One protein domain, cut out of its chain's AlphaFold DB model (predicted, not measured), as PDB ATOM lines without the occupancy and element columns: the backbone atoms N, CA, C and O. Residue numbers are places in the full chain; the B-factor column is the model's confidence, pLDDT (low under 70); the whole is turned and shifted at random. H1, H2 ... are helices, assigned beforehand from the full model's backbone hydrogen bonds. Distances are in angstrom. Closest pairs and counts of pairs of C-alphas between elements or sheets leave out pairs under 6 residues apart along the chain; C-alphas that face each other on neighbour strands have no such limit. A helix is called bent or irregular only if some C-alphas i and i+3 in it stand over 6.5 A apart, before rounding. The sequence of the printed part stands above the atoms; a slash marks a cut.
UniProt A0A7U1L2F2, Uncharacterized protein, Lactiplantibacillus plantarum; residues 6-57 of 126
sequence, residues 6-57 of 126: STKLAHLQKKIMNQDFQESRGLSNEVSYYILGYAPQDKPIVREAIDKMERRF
ATOM      1  N   SER A   6     260.422 298.645 326.716       95.25
ATOM      2  CA  SER A   6     261.389 297.884 327.519       95.25
ATOM      3  C   SER A   6     262.524 298.754 328.066       95.25
ATOM      4  O   SER A   6     262.884 298.635 329.237       95.25
ATOM      5  N   THR A   7     263.058 299.679 327.262       96.19
ATOM      6  CA  THR A   7     264.096 300.614 327.724       96.19
ATOM      7  C   THR A   7     263.549 301.584 328.769       96.19
ATOM      8  O   THR A   7     264.208 301.836 329.779       96.19
ATOM      9  N   LYS A   8     262.319 302.086 328.586       95.94
ATOM     10  CA  LYS A   8     261.651 302.941 329.582       95.94
ATOM     11  C   LYS A   8     261.438 302.205 330.909       95.94
ATOM     12  O   LYS A   8     261.720 302.769 331.961       95.94
ATOM     13  N   LEU A   9     261.000 300.945 330.872       96.38
ATOM     14  CA  LEU A   9     260.813 300.111 332.066       96.38
ATOM     15  C   LEU A   9     262.139 299.842 332.791       96.38
ATOM     16  O   LEU A   9     262.197 299.905 334.017       96.38
ATOM     17  N   ALA A  10     263.229 299.617 332.052       94.94
ATOM     18  CA  ALA A  10     264.558 299.487 332.647       94.94
ATOM     19  C   ALA A  10     265.010 300.786 333.342       94.94
ATOM     20  O   ALA A  10     265.634 300.741 334.403       94.94
ATOM     21  N   HIS A  11     264.683 301.952 332.773       94.56
ATOM     22  CA  HIS A  11     264.937 303.242 333.417       94.56
ATOM     23  C   HIS A  11     264.083 303.433 334.673       94.56
ATOM     24  O   HIS A  11     264.616 303.871 335.690       94.56
ATOM     25  N   LEU A  12     262.800 303.059 334.631       93.69
ATOM     26  CA  LEU A  12     261.908 303.107 335.790       93.69
ATOM     27  C   LEU A  12     262.468 302.289 336.960       93.69
ATOM     28  O   LEU A  12     262.565 302.809 338.067       93.69
ATOM     29  N   GLN A  13     262.918 301.057 336.709       92.75
ATOM     30  CA  GLN A  13     263.513 300.202 337.744       92.75
ATOM     31  C   GLN A  13     264.720 300.866 338.411       92.75
ATOM     32  O   GLN A  13     264.784 300.950 339.634       92.75
ATOM     33  N   LYS A  14     265.653 301.403 337.612       92.75
ATOM     34  CA  LYS A  14     266.822 302.127 338.138       92.75
ATOM     35  C   LYS A  14     266.422 303.371 338.931       92.75
ATOM     36  O   LYS A  14     267.072 303.689 339.920       92.75
ATOM     37  N   LYS A  15     265.376 304.075 338.491       91.12
ATOM     38  CA  LYS A  15     264.885 305.288 339.147       91.12
ATOM     39  C   LYS A  15     264.256 304.976 340.505       91.12
ATOM     40  O   LYS A  15     264.573 305.669 341.458       91.12
ATOM     41  N   ILE A  16     263.452 303.917 340.615       90.75
ATOM     42  CA  ILE A  16     262.828 303.504 341.887       90.75
ATOM     43  C   ILE A  16     263.877 303.071 342.923       90.75
ATOM     44  O   ILE A  16     263.706 303.323 344.110       90.75
ATOM     45  N   MET A  17     264.981 302.458 342.485       90.44
ATOM     46  CA  MET A  17     266.092 302.061 343.364       90.44
ATOM     47  C   MET A  17     266.976 303.234 343.822       90.44
ATOM     48  O   MET A  17     267.877 303.041 344.634       90.44
ATOM     49  N   ASN A  18     266.797 304.432 343.264       90.88
ATOM     50  CA  ASN A  18     267.616 305.587 343.603       90.88
ATOM     51  C   ASN A  18     267.089 306.262 344.882       90.88
ATOM     52  O   ASN A  18     265.921 306.635 344.955       90.88
ATOM     53  N   GLN A  19     267.969 306.466 345.863       89.06
ATOM     54  CA  GLN A  19     267.600 307.033 347.164       89.06
ATOM     55  C   GLN A  19     267.055 308.467 347.065       89.06
ATOM     56  O   GLN A  19     266.077 308.790 347.731       89.06
ATOM     57  N   ASP A  20     267.614 309.315 346.192       89.19
ATOM     58  CA  ASP A  20     267.103 310.681 346.006       89.19
ATOM     59  C   ASP A  20     265.660 310.676 345.486       89.19
ATOM     60  O   ASP A  20     264.860 311.521 345.875       89.19
ATOM     61  N   PHE A  21     265.307 309.710 344.634       88.94
ATOM     62  CA  PHE A  21     263.929 309.524 344.179       88.94
ATOM     63  C   PHE A  21     263.009 309.077 345.318       88.94
ATOM     64  O   PHE A  21     261.936 309.654 345.486       88.94
ATOM     65  N   GLN A  22     263.428 308.089 346.113       87.62
ATOM     66  CA  GLN A  22     262.641 307.578 347.242       87.62
ATOM     67  C   GLN A  22     262.376 308.660 348.291       87.62
ATOM     68  O   GLN A  22     261.270 308.776 348.811       87.62
ATOM     69  N   GLU A  23     263.373 309.500 348.549       87.31
ATOM     70  CA  GLU A  23     263.285 310.595 349.510       87.31
ATOM     71  C   GLU A  23     262.752 311.899 348.892       87.31
ATOM     72  O   GLU A  23     262.713 312.930 349.563       87.31
ATOM     73  N   SER A  24     262.334 311.875 347.618       84.81
ATOM     74  CA  SER A  24     261.823 313.042 346.881       84.81
ATOM     75  C   SER A  24     262.760 314.264 346.932       84.81
ATOM     76  O   SER A  24     262.321 315.415 346.959       84.81
ATOM     77  N   ARG A  25     264.077 314.027 346.946       84.00
ATOM     78  CA  ARG A  25     265.098 315.080 346.981       84.00
ATOM     79  C   ARG A  25     265.223 315.774 345.623       84.00
ATOM     80  O   ARG A  25     265.107 315.154 344.569       84.00
ATOM     81  N   GLY A  26     265.534 317.072 345.655       77.62
ATOM     82  CA  GLY A  26     265.873 317.852 344.457       77.62
ATOM     83  C   GLY A  26     264.686 318.424 343.678       77.62
ATOM     84  O   GLY A  26     264.876 318.874 342.555       77.62
ATOM     85  N   LEU A  27     263.482 318.436 344.261       73.88
ATOM     86  CA  LEU A  27     262.263 318.867 343.568       73.88
ATOM     87  C   LEU A  27     261.923 320.359 343.692       73.88
ATOM     88  O   LEU A  27     260.906 320.766 343.166       73.88
ATOM     89  N   SER A  28     262.732 321.203 344.345       78.00
ATOM     90  CA  SER A  28     262.481 322.662 344.436       78.00
ATOM     91  C   SER A  28     261.004 323.042 344.722       78.00
ATOM     92  O   SER A  28     260.463 323.955 344.100       78.00
ATOM     93  N   ASN A  29     260.369 322.345 345.675       73.44
ATOM     94  CA  ASN A  29     258.945 322.442 346.054       73.44
ATOM     95  C   ASN A  29     257.908 321.893 345.044       73.44
ATOM     96  O   ASN A  29     256.721 322.184 345.179       73.44
ATOM     97  N   GLU A  30     258.308 321.076 344.074       78.12
ATOM     98  CA  GLU A  30     257.395 320.349 343.184       78.12
ATOM     99  C   GLU A  30     256.913 319.020 343.789       78.12
ATOM    100  O   GLU A  30     257.567 318.404 344.635       78.12
ATOM    101  N   VAL A  31     255.752 318.554 343.321       77.38
ATOM    102  CA  VAL A  31     255.201 317.243 343.684       77.38
ATOM    103  C   VAL A  31     255.952 316.146 342.929       77.38
ATOM    104  O   VAL A  31     256.051 316.179 341.705       77.38
ATOM    105  N   SER A  32     256.435 315.138 343.655       84.25
ATOM    106  CA  SER A  32     257.142 313.984 343.085       84.25
ATOM    107  C   SER A  32     256.179 313.043 342.348       84.25
ATOM    108  O   SER A  32     255.681 312.075 342.923       84.25
ATOM    109  N   TYR A  33     255.878 313.318 341.076       87.19
ATOM    110  CA  TYR A  33     255.124 312.398 340.217       87.19
ATOM    111  C   TYR A  33     255.779 312.240 338.845       87.19
ATOM    112  O   TYR A  33     256.411 313.151 338.312       87.19
ATOM    113  N   TYR A  34     255.639 311.048 338.266       89.06
ATOM    114  CA  TYR A  34     256.305 310.672 337.022       89.06
ATOM    115  C   TYR A  34     255.346 309.886 336.136       89.06
ATOM    116  O   TYR A  34     254.621 309.014 336.609       89.06
ATOM    117  N   ILE A  35     255.369 310.174 334.836       91.44
ATOM    118  CA  ILE A  35     254.501 309.529 333.849       91.44
ATOM    119  C   ILE A  35     255.365 308.705 332.896       91.44
ATOM    120  O   ILE A  35     256.259 309.233 332.233       91.44
ATOM    121  N   LEU A  36     255.073 307.407 332.794       93.81
ATOM    122  CA  LEU A  36     255.665 306.519 331.795       93.81
ATOM    123  C   LEU A  36     254.599 306.134 330.768       93.81
ATOM    124  O   LEU A  36     253.822 305.207 330.973       93.81
ATOM    125  N   GLY A  37     254.581 306.849 329.645       94.69
ATOM    126  CA  GLY A  37     253.729 306.513 328.504       94.69
ATOM    127  C   GLY A  37     254.297 305.355 327.677       94.69
ATOM    128  O   GLY A  37     255.490 305.342 327.335       94.69
ATOM    129  N   TYR A  38     253.435 304.411 327.307       95.31
ATOM    130  CA  TYR A  38     253.751 303.256 326.464       95.31
ATOM    131  C   TYR A  38     252.638 303.008 325.439       95.31
ATOM    132  O   TYR A  38     251.524 303.510 325.586       95.31
ATOM    133  N   ALA A  39     252.953 302.273 324.373       95.31
ATOM    134  CA  ALA A  39     251.980 301.967 323.332       95.31
ATOM    135  C   ALA A  39     251.014 300.858 323.800       95.31
ATOM    136  O   ALA A  39     251.462 299.941 324.488       95.31
ATOM    137  N   PRO A  40     249.719 300.880 323.427       94.94
ATOM    138  CA  PRO A  40     248.726 299.933 323.950       94.94
ATOM    139  C   PRO A  40     249.110 298.455 323.791       94.94
ATOM    140  O   PRO A  40     248.873 297.654 324.695       94.94
ATOM    141  N   GLN A  41     249.755 298.099 322.676       96.38
ATOM    142  CA  GLN A  41     250.219 296.739 322.398       96.38
ATOM    143  C   GLN A  41     251.284 296.229 323.383       96.38
ATOM    144  O   GLN A  41     251.424 295.022 323.552       96.38
ATOM    145  N   ASP A  42     251.996 297.127 324.073       97.19
ATOM    146  CA  ASP A  42     253.048 296.769 325.029       97.19
ATOM    147  C   ASP A  42     252.497 296.487 326.438       97.19
ATOM    148  O   ASP A  42     253.258 296.130 327.342       97.19
ATOM    149  N   LYS A  43     251.176 296.608 326.646       95.25
ATOM    150  CA  LYS A  43     250.513 296.339 327.934       95.25
ATOM    151  C   LYS A  43     250.933 295.007 328.582       95.25
ATOM    152  O   LYS A  43     251.169 295.030 329.791       95.25
ATOM    153  N   PRO A  44     251.070 293.873 327.861       96.81
ATOM    154  CA  PRO A  44     251.510 292.618 328.475       96.81
ATOM    155  C   PRO A  44     252.894 292.727 329.132       96.81
ATOM    156  O   PRO A  44     253.071 292.288 330.264       96.81
ATOM    157  N   ILE A  45     253.845 293.387 328.462       96.94
ATOM    158  CA  ILE A  45     255.219 293.573 328.955       96.94
ATOM    159  C   ILE A  45     255.230 294.501 330.173       96.94
ATOM    160  O   ILE A  45     255.956 294.263 331.136       96.94
ATOM    161  N   VAL A  46     254.411 295.557 330.149       96.50
ATOM    162  CA  VAL A  46     254.287 296.487 331.279       96.50
ATOM    163  C   VAL A  46     253.717 295.785 332.509       96.50
ATOM    164  O   VAL A  46     254.275 295.942 333.591       96.50
ATOM    165  N   ARG A  47     252.657 294.978 332.354       95.06
ATOM    166  CA  ARG A  47     252.054 294.236 333.475       95.06
ATOM    167  C   ARG A  47     253.037 293.235 334.072       95.06
ATOM    168  O   ARG A  47     253.251 293.253 335.275       95.06
ATOM    169  N   GLU A  48     253.729 292.461 333.237       96.00
ATOM    170  CA  GLU A  48     254.764 291.537 333.714       96.00
ATOM    171  C   GLU A  48     255.893 292.265 334.467       96.00
ATOM    172  O   GLU A  48     256.411 291.766 335.470       96.00
ATOM    173  N   ALA A  49     256.295 293.451 334.002       95.38
ATOM    174  CA  ALA A  49     257.319 294.244 334.668       95.38
ATOM    175  C   ALA A  49     256.854 294.783 336.028       95.38
ATOM    176  O   ALA A  49     257.640 294.735 336.973       95.38
ATOM    177  N   ILE A  50     255.613 295.273 336.138       94.06
ATOM    178  CA  ILE A  50     255.039 295.758 337.403       94.06
ATOM    179  C   ILE A  50     254.946 294.612 338.415       94.06
ATOM    180  O   ILE A  50     255.507 294.746 339.499       94.06
ATOM    181  N   ASP A  51     254.394 293.459 338.025       94.19
ATOM    182  CA  ASP A  51     254.293 292.275 338.891       94.19
ATOM    183  C   ASP A  51     255.671 291.827 339.412       94.19
ATOM    184  O   ASP A  51     255.845 291.452 340.574       94.19
ATOM    185  N   LYS A  52     256.696 291.859 338.547       93.44
ATOM    186  CA  LYS A  52     258.077 291.541 338.943       93.44
ATOM    187  C   LYS A  52     258.657 292.578 339.896       93.44
ATOM    188  O   LYS A  52     259.412 292.194 340.789       93.44
ATOM    189  N   MET A  53     258.378 293.863 339.680       92.81
ATOM    190  CA  MET A  53     258.847 294.935 340.556       92.81
ATOM    191  C   MET A  53     258.199 294.813 341.933       92.81
ATOM    192  O   MET A  53     258.934 294.746 342.905       92.81
ATOM    193  N   GLU A  54     256.878 294.664 342.017       91.56
ATOM    194  CA  GLU A  54     256.148 294.511 343.284       91.56
ATOM    195  C   GLU A  54     256.670 293.336 344.126       91.56
ATOM    196  O   GLU A  54     256.906 293.469 345.321       91.56
ATOM    197  N   ARG A  55     256.964 292.190 343.496       90.31
ATOM    198  CA  ARG A  55     257.514 291.022 344.209       90.31
ATOM    199  C   ARG A  55     258.960 291.203 344.672       90.31
ATOM    200  O   ARG A  55     259.374 290.576 345.644       90.31
ATOM    201  N   ARG A  56     259.766 291.964 343.928       90.75
ATOM    202  CA  ARG A  56     261.212 292.091 344.178       90.75
ATOM    203  C   ARG A  56     261.558 293.292 345.039       90.75
ATOM    204  O   ARG A  56     262.574 293.241 345.728       90.75
ATOM    205  N   PHE A  57     260.803 294.377 344.925       91.19
ATOM    206  CA  PHE A  57     261.091 295.660 345.549       91.19
ATOM    207  C   PHE A  57     260.258 295.764 346.821       91.19
ATOM    208  O   PHE A  57     259.043 295.919 346.772       91.19
TER     209      PHE A  57
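Overview. This is residues 6 to 57 of the 126 residues of an uncharacterized protein of Lactiplantibacillus plantarum (UniProt A0A7U1L2F2). The longest helix, H3, lies side by side with H1, and a long loop, residues 23 to 39, swings out from one-turn H2 beyond H1's end and folds back to H3's start. Residues 25 to 31 stick out. The printed part has 52 residues, with named helices H1, H2, H3 in that order and no named strand: all helix. It is loose, with a radius of gyration of the C-alphas of 12.6 A, and spans 36 by 23 by 15 A.

Along the chain. Find C-alpha 40 at (248.726, 299.933, 323.950); from there H3 runs 25.0 A to C-alpha 56 at (261.212, 292.091, 344.178). It is irregular: C-alphas 41 and 44 are 7.5 A apart. H1, residues 6 to 16, runs 15.5 A from (261.389, 297.884, 327.519). H2 is residues 19 to 22.

Arrangement. H3 touches H1, closest at the C-alphas of Ala 49 and Leu 9, 7.3 A. They run the same way at a shallow tilt of 32 degrees, only just short of steep. H1 and H2 are close but not clearly touching, closest at the C-alphas of Lys 15 and Phe 21, 6.6 A. H2 and H3 are apart. Every O i to N i+4 pair is within hydrogen-bond range in H1, and 11 of 13 in H3; H2 is too short for one.

Size, cuts and confidence. The C-alphas farthest apart, Ser 28 and Gln 41, are 36.2 A apart. The printed part has no cut. The link H1 to H2 is tight, H2 to H3 long. No printed residue is under 70 in pLDDT.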